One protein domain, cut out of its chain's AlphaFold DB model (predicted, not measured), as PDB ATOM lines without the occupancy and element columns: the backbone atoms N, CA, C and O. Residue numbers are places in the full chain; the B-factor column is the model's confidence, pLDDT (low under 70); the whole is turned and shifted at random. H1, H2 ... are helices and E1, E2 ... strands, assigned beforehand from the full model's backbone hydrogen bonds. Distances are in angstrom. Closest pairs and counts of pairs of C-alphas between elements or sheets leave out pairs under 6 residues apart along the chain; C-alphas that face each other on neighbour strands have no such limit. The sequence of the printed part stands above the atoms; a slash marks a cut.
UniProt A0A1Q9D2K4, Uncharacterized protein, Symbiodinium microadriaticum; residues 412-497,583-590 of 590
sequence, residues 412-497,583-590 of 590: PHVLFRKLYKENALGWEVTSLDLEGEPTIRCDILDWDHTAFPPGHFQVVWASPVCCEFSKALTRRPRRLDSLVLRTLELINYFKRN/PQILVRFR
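Overview. This is residues 412 to 497 and 583 to 590 of the 590 residues of an uncharacterized protein of Symbiodinium microadriaticum (UniProt A0A1Q9D2K4). A small sheet of three strands is covered on one face by the helix H2, which runs along the strands, while a second helix, H1, only grazes the sheet near its edge strand E1. A long unnamed loop, residues 463 to 481, reaches away from this body at one end, as far as 27 A from the mean of the C-alphas, before the chain returns into H2. The printed part has 94 residues, with two named helices and three named strands in the order H1, E1, E2, H2, E3; the sheet runs E1, E3, E2, all parallel. The class is mixed, helices and strands, with under half of the printed residues in named elements. The whole is only just compact, close to loose, with a radius of gyration of the C-alphas of 14.5 A, and spans 45 by 32 by 20 A.

Along the chain. H1, residues 412 to 421, begins with C-alpha 412 at (25.400, 21.267, 2.876) and is 14.2 A long. E1, residues 428 to 433, measures 16.5 A. E2, residues 459 to 462, measures 10.1 A. H2, residues 482 to 494, begins with C-alpha 482 at (37.457, 21.799, 24.767) and is 18.3 A long. E3, residues 585 to 589, measures 13.5 A and ends with C-alpha 589 at (33.415, 27.630, 12.866).

Arrangement. E3 is the inner strand of the sheet. E1 and E3 are parallel at 12 degrees, with N 432 and O 588 at 2.8 A, within hydrogen-bond range. E3 and E2 are parallel at 10 degrees, with N 461 and O 587 at 2.8 A, also within range. H2 is on one face of the sheet, an arrangement in two layers, one of strands and one of helix. Its height over the sheet is 9.1 A, from a local plane fitted to just 6 C-alphas. It lies over E2 and runs along the strands, at 2 degrees to E2 on the local plane; the closest C-alphas of the two are those of Val 460 and Ile 491, 6.6 A apart. H1 only grazes the sheet with residues 417 to 421; its closest C-alpha pair with E1 is Lys 421 and Val 429, 6.4 A. H1 and H2 are apart. In H1 and H2 every O i to N i+4 pair is within hydrogen-bond range.

Size, cuts and confidence. The C-alphas farthest apart are those of Arg 475 and Pro 583, 45.4 A. Residues 498 to 582 are not printed, and C-alphas 497 and 583 are 19.2 A apart across this cut, in the link from H2 to E3. The links E1 to E2, 25 residues, and E2 to H2, 19 residues, are long. Residues 440 to 441 pair in parallel with residues 432 to 433 of E1. The mean pLDDT of the printed part is 85.6; it is under 70 in residues 412 to 424, 480, 497, 583 to 587 and 590.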
ATOM      1  N   PRO A 412      25.816  19.884   3.169       55.03
ATOM      2  CA  PRO A 412      25.400  21.267   2.876       55.03
ATOM      3  C   PRO A 412      26.516  22.334   2.931       55.03
ATOM      4  O   PRO A 412      26.330  23.467   2.495       55.03
ATOM      5  N   HIS A 413      27.687  21.987   3.469       52.00
ATOM      6  CA  HIS A 413      28.854  22.852   3.632       52.00
ATOM      7  C   HIS A 413      29.435  23.375   2.309       52.00
ATOM      8  O   HIS A 413      29.810  24.545   2.230       52.00
ATOM      9  N   VAL A 414      29.500  22.534   1.268       56.38
ATOM     10  CA  VAL A 414      30.076  22.945  -0.027       56.38
ATOM     11  C   VAL A 414      29.121  23.873  -0.779       56.38
ATOM     12  O   VAL A 414      29.566  24.850  -1.385       56.38
ATOM     13  N   LEU A 415      27.812  23.625  -0.658       57.59
ATOM     14  CA  LEU A 415      26.772  24.483  -1.225       57.59
ATOM     15  C   LEU A 415      26.792  25.876  -0.580       57.59
ATOM     16  O   LEU A 415      26.770  26.879  -1.282       57.59
ATOM     17  N   PHE A 416      26.930  25.942   0.749       63.16
ATOM     18  CA  PHE A 416      26.981  27.211   1.482       63.16
ATOM     19  C   PHE A 416      28.162  28.088   1.048       63.16
ATOM     20  O   PHE A 416      28.029  29.299   0.914       63.16
ATOM     21  N   ARG A 417      29.332  27.486   0.801       61.44
ATOM     22  CA  ARG A 417      30.496  28.248   0.340       61.44
ATOM     23  C   ARG A 417      30.295  28.769  -1.077       61.44
ATOM     24  O   ARG A 417      30.608  29.926  -1.301       61.44
ATOM     25  N   LYS A 418      29.771  27.965  -2.006       63.34
ATOM     26  CA  LYS A 418      29.488  28.462  -3.361       63.34
ATOM     27  C   LYS A 418      28.476  29.607  -3.324       63.34
ATOM     28  O   LYS A 418      28.772  30.676  -3.826       63.34
ATOM     29  N   LEU A 419      27.375  29.447  -2.590       61.50
ATOM     30  CA  LEU A 419      26.318  30.462  -2.516       61.50
ATOM     31  C   LEU A 419      26.775  31.808  -1.926       61.50
ATOM     32  O   LEU A 419      26.338  32.850  -2.400       61.50
ATOM     33  N   TYR A 420      27.643  31.803  -0.907       61.28
ATOM     34  CA  TYR A 420      28.055  33.044  -0.236       61.28
ATOM     35  C   TYR A 420      29.415  33.589  -0.679       61.28
ATOM     36  O   TYR A 420      29.647  34.789  -0.571       61.28
ATOM     37  N   LYS A 421      30.323  32.731  -1.156       54.38
ATOM     38  CA  LYS A 421      31.645  33.147  -1.644       54.38
ATOM     39  C   LYS A 421      31.581  33.601  -3.106       54.38
ATOM     40  O   LYS A 421      32.420  34.392  -3.519       54.38
ATOM     41  N   GLU A 422      30.570  33.169  -3.862       53.53
ATOM     42  CA  GLU A 422      30.305  33.640  -5.224       53.53
ATOM     43  C   GLU A 422      29.243  34.752  -5.201       53.53
ATOM     44  O   GLU A 422      28.097  34.561  -5.585       53.53
ATOM     45  N   ASN A 423      29.653  35.941  -4.754       53.22
ATOM     46  CA  ASN A 423      29.201  37.253  -5.247       53.22
ATOM     47  C   ASN A 423      27.715  37.660  -5.207       53.22
ATOM     48  O   ASN A 423      27.451  38.831  -5.469       53.22
ATOM     49  N   ALA A 424      26.748  36.807  -4.866       64.50
ATOM     50  CA  ALA A 424      25.337  37.176  -5.022       64.50
ATOM     51  C   ALA A 424      24.925  38.354  -4.120       64.50
ATOM     52  O   ALA A 424      24.088  39.167  -4.500       64.50
ATOM     53  N   LEU A 425      25.539  38.468  -2.937       83.56
ATOM     54  CA  LEU A 425      25.195  39.489  -1.940       83.56
ATOM     55  C   LEU A 425      26.354  40.440  -1.594       83.56
ATOM     56  O   LEU A 425      26.169  41.346  -0.784       83.56
ATOM     57  N   GLY A 426      27.540  40.254  -2.187       92.12
ATOM     58  CA  GLY A 426      28.718  41.095  -1.921       92.12
ATOM     59  C   GLY A 426      29.286  40.972  -0.499       92.12
ATOM     60  O   GLY A 426      29.889  41.919   0.003       92.12
ATOM     61  N   TRP A 427      29.060  39.843   0.177       89.50
ATOM     62  CA  TRP A 427      29.562  39.609   1.534       89.50
ATOM     63  C   TRP A 427      30.954  38.991   1.503       89.50
ATOM     64  O   TRP A 427      31.241  38.105   0.699       89.50
ATOM     65  N   GLU A 428      31.809  39.421   2.427       93.94
ATOM     66  CA  GLU A 428      33.117  38.813   2.619       93.94
ATOM     67  C   GLU A 428      32.990  37.683   3.647       93.94
ATOM     68  O   GLU A 428      32.517  37.881   4.765       93.94
ATOM     69  N   VAL A 429      33.379  36.460   3.281       94.31
ATOM     70  CA  VAL A 429      33.205  35.293   4.159       94.31
ATOM     71  C   VAL A 429      34.545  34.680   4.536       94.31
ATOM     72  O   VAL A 429      35.296  34.186   3.689       94.31
ATOM     73  N   THR A 430      34.800  34.633   5.843       96.25
ATOM     74  CA  THR A 430      35.948  33.949   6.439       96.25
ATOM     75  C   THR A 430      35.479  32.656   7.094       96.25
ATOM     76  O   THR A 430      34.809  32.668   8.117       96.25
ATOM     77  N   SER A 431      35.808  31.504   6.519       96.56
ATOM     78  CA  SER A 431      35.472  30.210   7.126       96.56
ATOM     79  C   SER A 431      36.688  29.587   7.807       96.56
ATOM     80  O   SER A 431      37.782  29.655   7.246       96.56
ATOM     81  N   LEU A 432      36.476  28.936   8.952       96.81
ATOM     82  CA  LEU A 432      37.453  28.117   9.662       96.81
ATOM     83  C   LEU A 432      36.965  26.666   9.733       96.81
ATOM     84  O   LEU A 432      35.862  26.409  10.215       96.81
ATOM     85  N   ASP A 433      37.772  25.741   9.222       96.50
ATOM     86  CA  ASP A 433      37.484  24.302   9.232       96.50
ATOM     87  C   ASP A 433      38.804  23.507   9.138       96.50
ATOM     88  O   ASP A 433      39.831  24.030   8.693       96.50
ATOM     89  N   LEU A 434      38.785  22.235   9.530       95.94
ATOM     90  CA  LEU A 434      39.902  21.306   9.326       95.94
ATOM     91  C   LEU A 434      39.897  20.731   7.902       95.94
ATOM     92  O   LEU A 434      40.952  20.473   7.307       95.94
ATOM     93  N   GLU A 435      38.701  20.540   7.346       94.12
ATOM     94  CA  GLU A 435      38.479  19.860   6.073       94.12
ATOM     95  C   GLU A 435      38.030  20.818   4.960       94.12
ATOM     96  O   GLU A 435      37.417  21.861   5.190       94.12
ATOM     97  N   GLY A 436      38.313  20.433   3.714       93.81
ATOM     98  CA  GLY A 436      37.969  21.208   2.524       93.81
ATOM     99  C   GLY A 436      38.903  22.393   2.283       93.81
ATOM    100  O   GLY A 436      40.098  22.336   2.567       93.81
ATOM    101  N   GLU A 437      38.337  23.467   1.734       95.56
ATOM    102  CA  GLU A 437      39.065  24.676   1.337       95.56
ATOM    103  C   GLU A 437      38.593  25.906   2.139       95.56
ATOM    104  O   GLU A 437      38.111  26.878   1.555       95.56
ATOM    105  N   PRO A 438      38.613  25.907   3.481       96.12
ATOM    106  CA  PRO A 438      38.201  27.078   4.248       96.12
ATOM    107  C   PRO A 438      39.173  28.255   4.042       96.12
ATOM    108  O   PRO A 438      40.293  28.075   3.574       96.12
ATOM    109  N   THR A 439      38.751  29.481   4.369       96.69
ATOM    110  CA  THR A 439      39.653  30.652   4.359       96.69
ATOM    111  C   THR A 439      40.802  30.467   5.358       96.69
ATOM    112  O   THR A 439      41.926  30.875   5.083       96.69
ATOM    113  N   ILE A 440      40.532  29.808   6.487       97.62
ATOM    114  CA  ILE A 440      41.507  29.445   7.512       97.62
ATOM    115  C   ILE A 440      41.409  27.934   7.732       97.62
ATOM    116  O   ILE A 440      40.376  27.437   8.179       97.62
ATOM    117  N   ARG A 441      42.467  27.196   7.389       97.56
ATOM    118  CA  ARG A 441      42.503  25.731   7.485       97.56
ATOM    119  C   ARG A 441      43.365  25.282   8.661       97.56
ATOM    120  O   ARG A 441      44.562  25.057   8.496       97.56
ATOM    121  N   CYS A 442      42.772  25.182   9.845       97.31
ATOM    122  CA  CYS A 442      43.449  24.724  11.060       97.31
ATOM    123  C   CYS A 442      42.445  24.188  12.088       97.31
ATOM    124  O   CYS A 442      41.242  24.416  11.967       97.31
ATOM    125  N   ASP A 443      42.949  23.503  13.117       96.31
ATOM    126  CA  ASP A 443      42.140  23.154  14.286       96.31
ATOM    127  C   ASP A 443      41.718  24.441  15.014       96.31
ATOM    128  O   ASP A 443      42.509  25.375  15.167       96.31
ATOM    129  N   ILE A 444      40.469  24.501  15.474       96.56
ATOM    130  CA  ILE A 444      39.939  25.625  16.256       96.56
ATOM    131  C   ILE A 444      40.708  25.830  17.573       96.56
ATOM    132  O   ILE A 444      40.782  26.949  18.091       96.56
ATOM    133  N   LEU A 445      41.293  24.756  18.114       96.50
ATOM    134  CA  LEU A 445      42.122  24.785  19.318       96.50
ATOM    135  C   LEU A 445      43.488  25.434  19.059       96.50
ATOM    136  O   LEU A 445      43.994  26.129  19.938       96.50
ATOM    137  N   ASP A 446      44.035  25.270  17.853       97.69
ATOM    138  CA  ASP A 446      45.346  25.804  17.457       97.69
ATOM    139  C   ASP A 446      45.253  27.190  16.805       97.69
ATOM    140  O   ASP A 446      46.265  27.861  16.591       97.69
ATOM    141  N   TRP A 447      44.042  27.639  16.474       97.94
ATOM    142  CA  TRP A 447      43.843  28.906  15.788       97.94
ATOM    143  C   TRP A 447      44.155  30.117  16.676       97.94
ATOM    144  O   TRP A 447      43.531  30.318  17.728       97.94
ATOM    145  N   ASP A 448      45.061  30.975  16.201       97.69
ATOM    146  CA  ASP A 448      45.296  32.306  16.759       97.69
ATOM    147  C   ASP A 448      44.231  33.299  16.272       97.69
ATOM    148  O   ASP A 448      44.393  34.037  15.298       97.69
ATOM    149  N   HIS A 449      43.111  33.310  16.983       97.25
ATOM    150  CA  HIS A 449      41.991  34.200  16.700       97.25
ATOM    151  C   HIS A 449      42.298  35.685  16.938       97.25
ATOM    152  O   HIS A 449      41.532  36.540  16.492       97.25
ATOM    153  N   THR A 450      43.414  36.011  17.600       97.25
ATOM    154  CA  THR A 450      43.810  37.402  17.859       97.25
ATOM    155  C   THR A 450      44.363  38.109  16.624       97.25
ATOM    156  O   THR A 450      44.442  39.338  16.606       97.25
ATOM    157  N   ALA A 451      44.633  37.357  15.548       97.25
ATOM    158  CA  ALA A 451      44.941  37.895  14.223       97.25
ATOM    159  C   ALA A 451      43.851  38.848  13.694       97.25
ATOM    160  O   ALA A 451      44.130  39.711  12.862       97.25
ATOM    161  N   PHE A 452      42.620  38.722  14.200       97.12
ATOM    162  CA  PHE A 452      41.517  39.629  13.921       97.12
ATOM    163  C   PHE A 452      41.164  40.429  15.187       97.12
ATOM    164  O   PHE A 452      41.059  39.850  16.271       97.12
ATOM    165  N   PRO A 453      40.957  41.755  15.107       96.69
ATOM    166  CA  PRO A 453      40.586  42.541  16.281       96.69
ATOM    167  C   PRO A 453      39.143  42.238  16.748       96.69
ATOM    168  O   PRO A 453      38.292  41.861  15.937       96.69
ATOM    169  N   PRO A 454      38.805  42.442  18.038       96.62
ATOM    170  CA  PRO A 454      37.428  42.322  18.520       96.62
ATOM    171  C   PRO A 454      36.456  43.199  17.720       96.62
ATOM    172  O   PRO A 454      36.730  44.373  17.462       96.62
ATOM    173  N   GLY A 455      35.298  42.649  17.347       94.81
ATOM    174  CA  GLY A 455      34.317  43.339  16.501       94.81
ATOM    175  C   GLY A 455      34.709  43.477  15.025       94.81
ATOM    176  O   GLY A 455      34.034  44.215  14.311       94.81
ATOM    177  N   HIS A 456      35.766  42.792  14.568       96.19
ATOM    178  CA  HIS A 456      36.108  42.691  13.146       96.19
ATOM    179  C   HIS A 456      34.979  42.042  12.332       96.19
ATOM    180  O   HIS A 456      34.647  42.512  11.248       96.19
ATOM    181  N   PHE A 457      34.350  41.009  12.894       96.12
ATOM    182  CA  PHE A 457      33.239  40.293  12.278       96.12
ATOM    183  C   PHE A 457      31.897  40.856  12.745       96.12
ATOM    184  O   PHE A 457      31.667  41.022  13.946       96.12
ATOM    185  N   GLN A 458      30.999  41.148  11.802       94.50
ATOM    186  CA  GLN A 458      29.647  41.625  12.106       94.50
ATOM    187  C   GLN A 458      28.739  40.466  12.510       94.50
ATOM    188  O   GLN A 458      27.871  40.640  13.366       94.50
ATOM    189  N   VAL A 459      28.962  39.288  11.922       94.62
ATOM    190  CA  VAL A 459      28.219  38.068  12.228       94.62
ATOM    191  C   VAL A 459      29.203  36.933  12.472       94.62
ATOM    192  O   VAL A 459      30.112  36.683  11.680       94.62
ATOM    193  N   VAL A 460      29.003  36.226  13.579       95.94
ATOM    194  CA  VAL A 460      29.764  35.026  13.923       95.94
ATOM    195  C   VAL A 460      28.789  33.866  14.035       95.94
ATOM    196  O   VAL A 460      27.859  33.896  14.839       95.94
ATOM    197  N   TRP A 461      29.020  32.842  13.225       95.88
ATOM    198  CA  TRP A 461      28.277  31.595  13.206       95.88
ATOM    199  C   TRP A 461      29.190  30.452  13.648       95.88
ATOM    200  O   TRP A 461      30.319  30.314  13.179       95.88
ATOM    201  N   ALA A 462      28.692  29.571  14.509       95.56
ATOM    202  CA  ALA A 462      29.413  28.366  14.897       95.56
ATOM    203  C   ALA A 462      28.483  27.159  14.926       95.56
ATOM    204  O   ALA A 462      27.317  27.256  15.313       95.56
ATOM    205  N   SER A 463      28.996  26.000  14.529       94.06
ATOM    206  CA  SER A 463      28.271  24.734  14.627       94.06
ATOM    207  C   SER A 463      29.232  23.644  15.093       94.06
ATOM    208  O   SER A 463      29.627  22.808  14.280       94.06
ATOM    209  N   PRO A 464      29.642  23.674  16.378       91.75
ATOM    210  CA  PRO A 464      30.605  22.717  16.903       91.75
ATOM    211  C   PRO A 464      30.074  21.289  16.764       91.75
ATOM    212  O   PRO A 464      28.864  21.048  16.798       91.75
ATOM    213  N   VAL A 465      30.991  20.332  16.627       90.31
ATOM    214  CA  VAL A 465      30.682  18.910  16.422       90.31
ATOM    215  C   VAL A 465      29.651  18.395  17.432       90.31
ATOM    216  O   VAL A 465      29.917  18.217  18.621       90.31
ATOM    217  N   CYS A 466      28.453  18.086  16.938       90.56
ATOM    218  CA  CYS A 466      27.346  17.630  17.772       90.56
ATOM    219  C   CYS A 466      27.478  16.159  18.200       90.56
ATOM    220  O   CYS A 466      26.699  15.694  19.030       90.56
ATOM    221  N   CYS A 467      28.454  15.414  17.663       89.44
ATOM    222  CA  CYS A 467      28.633  13.987  17.936       89.44
ATOM    223  C   CYS A 467      28.804  13.691  19.431       89.44
ATOM    224  O   CYS A 467      28.293  12.681  19.901       89.44
ATOM    225  N   GLU A 468      29.478  14.578  20.170       89.31
ATOM    226  CA  GLU A 468      29.668  14.446  21.620       89.31
ATOM    227  C   GLU A 468      28.409  14.823  22.415       89.31
ATOM    228  O   GLU A 468      28.165  14.269  23.484       89.31
ATOM    229  N   PHE A 469      27.593  15.739  21.884       87.31
ATOM    230  CA  PHE A 469      26.400  16.294  22.536       87.31
ATOM    231  C   PHE A 469      25.121  15.520  22.211       87.31
ATOM    232  O   PHE A 469      24.108  15.652  22.901       87.31
ATOM    233  N   SER A 470      25.148  14.701  21.162       90.44
ATOM    234  CA  SER A 470      23.984  13.953  20.721       90.44
ATOM    235  C   SER A 470      23.563  12.926  21.770       90.44
ATOM    236  O   SER A 470      24.355  12.090  22.213       90.44
ATOM    237  N   LYS A 471      22.268  12.919  22.113       92.19
ATOM    238  CA  LYS A 471      21.660  11.844  22.918       92.19
ATOM    239  C   LYS A 471      21.809  10.473  22.250       92.19
ATOM    240  O   LYS A 471      21.780   9.464  22.947       92.19
ATOM    241  N   ALA A 472      22.001  10.437  20.929       93.50
ATOM    242  CA  ALA A 472      22.240   9.205  20.185       93.50
ATOM    243  C   ALA A 472      23.629   8.596  20.453       93.50
ATOM    244  O   ALA A 472      23.857   7.429  20.129       93.50
ATOM    245  N   LEU A 473      24.563   9.344  21.057       92.50
ATOM    246  CA  LEU A 473      25.860   8.806  21.452       92.50
ATOM    247  C   LEU A 473      25.699   7.893  22.679       92.50
ATOM    248  O   LEU A 473      25.677   8.354  23.819       92.50
ATOM    249  N   THR A 474      25.592   6.586  22.432       94.00
ATOM    250  CA  THR A 474      25.401   5.551  23.467       94.00
ATOM    251  C   THR A 474      26.629   4.668  23.698       94.00
ATOM    252  O   THR A 474      26.691   3.954  24.693       94.00
ATOM    253  N   ARG A 475      27.612   4.691  22.785       94.50
ATOM    254  CA  ARG A 475      28.702   3.695  22.740       94.50
ATOM    255  C   ARG A 475      29.988   4.090  23.468       94.50
ATOM    256  O   ARG A 475      30.811   3.219  23.721       94.50
ATOM    257  N   ARG A 476      30.202   5.372  23.769       92.31
ATOM    258  CA  ARG A 476      31.439   5.853  24.406       92.31
ATOM    259  C   ARG A 476      31.179   7.006  25.375       92.31
ATOM    260  O   ARG A 476      30.206   7.734  25.173       92.31
ATOM    261  N   PRO A 477      32.049   7.207  26.385       89.94
ATOM    262  CA  PRO A 477      32.026   8.409  27.207       89.94
ATOM    263  C   PRO A 477      32.147   9.658  26.333       89.94
ATOM    264  O   PRO A 477      32.893   9.673  25.347       89.94
ATOM    265  N   ARG A 478      31.398  10.693  26.703       86.69
ATOM    266  CA  ARG A 478      31.378  11.964  25.982       86.69
ATOM    267  C   ARG A 478      32.652  12.754  26.291       86.69
ATOM    268  O   ARG A 478      33.064  12.819  27.447       86.69
ATOM    269  N   ARG A 479      33.278  13.339  25.270       82.12
ATOM    270  CA  ARG A 479      34.488  14.175  25.367       82.12
ATOM    271  C   ARG A 479      34.119  15.628  25.068       82.12
ATOM    272  O   ARG A 479      34.371  16.122  23.978       82.12
ATOM    273  N   LEU A 480      33.420  16.261  26.006       69.12
ATOM    274  CA  LEU A 480      32.521  17.375  25.687       69.12
ATOM    275  C   LEU A 480      33.099  18.791  25.714       69.12
ATOM    276  O   LEU A 480      32.429  19.692  25.223       69.12
ATOM    277  N   ASP A 481      34.297  19.040  26.230       83.44
ATOM    278  CA  ASP A 481      34.502  20.390  26.772       83.44
ATOM    279  C   ASP A 481      35.347  21.311  25.885       83.44
ATOM    280  O   ASP A 481      34.955  22.450  25.642       83.44
ATOM    281  N   SER A 482      36.481  20.860  25.343       92.75
ATOM    282  CA  SER A 482      37.457  21.799  24.767       92.75
ATOM    283  C   SER A 482      36.964  22.522  23.510       92.75
ATOM    284  O   SER A 482      37.124  23.736  23.423       92.75
ATOM    285  N   LEU A 483      36.328  21.823  22.564       92.94
ATOM    286  CA  LEU A 483      35.874  22.432  21.305       92.94
ATOM    287  C   LEU A 483      34.743  23.441  21.524       92.94
ATOM    288  O   LEU A 483      34.754  24.518  20.930       92.94
ATOM    289  N   VAL A 484      33.784  23.131  22.401       93.25
ATOM    290  CA  VAL A 484      32.675  24.053  22.685       93.25
ATOM    291  C   VAL A 484      33.135  25.221  23.538       93.25
ATOM    292  O   VAL A 484      32.768  26.354  23.237       93.25
ATOM    293  N   LEU A 485      33.988  24.988  24.537       94.19
ATOM    294  CA  LEU A 485      34.575  26.077  25.315       94.19
ATOM    295  C   LEU A 485      35.402  27.007  24.424       94.19
ATOM    296  O   LEU A 485      35.234  28.222  24.510       94.19
ATOM    297  N   ARG A 486      36.205  26.454  23.506       95.94
ATOM    298  CA  ARG A 486      36.944  27.244  22.518       95.94
ATOM    299  C   ARG A 486      36.006  28.014  21.595       95.94
ATOM    300  O   ARG A 486      36.198  29.202  21.378       95.94
ATOM    301  N   THR A 487      34.946  27.380  21.101       95.81
ATOM    302  CA  THR A 487      33.928  28.052  20.276       95.81
ATOM    303  C   THR A 487      33.298  29.243  21.008       95.81
ATOM    304  O   THR A 487      33.159  30.326  20.439       95.81
ATOM    305  N   LEU A 488      32.943  29.073  22.285       95.06
ATOM    306  CA  LEU A 488      32.370  30.137  23.110       95.06
ATOM    307  C   LEU A 488      33.379  31.255  23.401       95.06
ATOM    308  O   LEU A 488      32.999  32.425  23.396       95.06
ATOM    309  N   GLU A 489      34.651  30.914  23.622       96.25
ATOM    310  CA  GLU A 489      35.748  31.877  23.754       96.25
ATOM    311  C   GLU A 489      35.848  32.764  22.506       96.25
ATOM    312  O   GLU A 489      35.838  33.987  22.627       96.25
ATOM    313  N   LEU A 490      35.830  32.164  21.311       96.56
ATOM    314  CA  LEU A 490      35.877  32.887  20.036       96.56
ATOM    315  C   LEU A 490      34.672  33.808  19.845       96.56
ATOM    316  O   LEU A 490      34.833  34.981  19.509       96.56
ATOM    317  N   ILE A 491      33.459  33.306  20.098       96.31
ATOM    318  CA  ILE A 491      32.238  34.118  20.021       96.31
ATOM    319  C   ILE A 491      32.334  35.310  20.981       96.31
ATOM    320  O   ILE A 491      31.979  36.427  20.610       96.31
ATOM    321  N   ASN A 492      32.830  35.102  22.202       96.00
ATOM    322  CA  ASN A 492      32.966  36.170  23.189       96.00
ATOM    323  C   ASN A 492      34.067  37.176  22.838       96.00
ATOM    324  O   ASN A 492      33.872  38.366  23.065       96.00
ATOM    325  N   TYR A 493      35.181  36.729  22.261       96.31
ATOM    326  CA  TYR A 493      36.247  37.614  21.794       96.31
ATOM    327  C   TYR A 493      35.773  38.513  20.642       96.31
ATOM    328  O   TYR A 493      36.039  39.716  20.632       96.31
ATOM    329  N   PHE A 494      35.025  37.952  19.687       96.19
ATOM    330  CA  PHE A 494      34.536  38.706  18.532       96.19
ATOM    331  C   PHE A 494      33.270  39.509  18.797       96.19
ATOM    332  O   PHE A 494      33.014  40.470  18.065       96.19
ATOM    333  N   LYS A 495      32.507  39.189  19.852       93.50
ATOM    334  CA  LYS A 495      31.433  40.058  20.335       93.50
ATOM    335  C   LYS A 495      32.007  41.452  20.558       93.50
ATOM    336  O   LYS A 495      32.888  41.670  21.387       93.50
ATOM    337  N   ARG A 496      31.507  42.408  19.771       84.38
ATOM    338  CA  ARG A 496      31.942  43.802  19.814       84.38
ATOM    339  C   ARG A 496      31.872  44.280  21.258       84.38
ATOM    340  O   ARG A 496      30.790  44.330  21.838       84.38
ATOM    341  N   ASN A 497      33.024  44.652  21.811       69.19
ATOM    342  CA  ASN A 497      33.116  45.230  23.140       69.19
ATOM    343  C   ASN A 497      32.472  46.624  23.060       69.19
ATOM    344  O   ASN A 497      33.141  47.628  22.801       69.19
ATOM    345  N   PRO A 583      32.442  46.251   4.183       40.69
ATOM    346  CA  PRO A 583      32.296  44.828   3.925       40.69
ATOM    347  C   PRO A 583      31.752  44.172   5.191       40.69
ATOM    348  O   PRO A 583      32.279  44.362   6.291       40.69
ATOM    349  N   GLN A 584      30.625  43.482   5.043       49.75
ATOM    350  CA  GLN A 584      30.072  42.663   6.108       49.75
ATOM    351  C   GLN A 584      30.803  41.326   6.057       49.75
ATOM    352  O   GLN A 584      30.765  40.622   5.048       49.75
ATOM    353  N   ILE A 585      31.508  41.035   7.140       62.19
ATOM    354  CA  ILE A 585      32.384  39.897   7.329       62.19
ATOM    355  C   ILE A 585      31.670  38.876   8.216       62.19
ATOM    356  O   ILE A 585      31.352  39.143   9.383       62.19
ATOM    357  N   LEU A 586      31.412  37.702   7.641       65.56
ATOM    358  CA  LEU A 586      30.802  36.550   8.306       65.56
ATOM    359  C   LEU A 586      31.875  35.511   8.643       65.56
ATOM    360  O   LEU A 586      32.656  35.131   7.764       65.56
ATOM    361  N   VAL A 587      31.860  34.996   9.877       69.56
ATOM    362  CA  VAL A 587      32.715  33.865  10.282       69.56
ATOM    363  C   VAL A 587      31.931  32.612  10.536       69.56
ATOM    364  O   VAL A 587      30.893  32.665  11.188       69.56
ATOM    365  N   ARG A 588      32.473  31.484  10.075       70.31
ATOM    366  CA  ARG A 588      31.950  30.151  10.363       70.31
ATOM    367  C   ARG A 588      32.999  29.272  11.039       70.31
ATOM    368  O   ARG A 588      34.082  29.119  10.484       70.31
ATOM    369  N   PHE A 589      32.630  28.654  12.162       71.88
ATOM    370  CA  PHE A 589      33.415  27.630  12.866       71.88
ATOM    371  C   PHE A 589      32.784  26.242  12.738       71.88
ATOM    372  O   PHE A 589      31.555  26.121  12.861       71.88
ATOM    373  N   ARG A 590      33.616  25.213  12.553       50.00
ATOM    374  CA  ARG A 590      33.222  23.802  12.604       50.00
ATOM    375  C   ARG A 590      34.068  23.023  13.603       50.00
ATOM    376  O   ARG A 590      35.299  23.234  13.596       50.00
TER     377      ARG A 590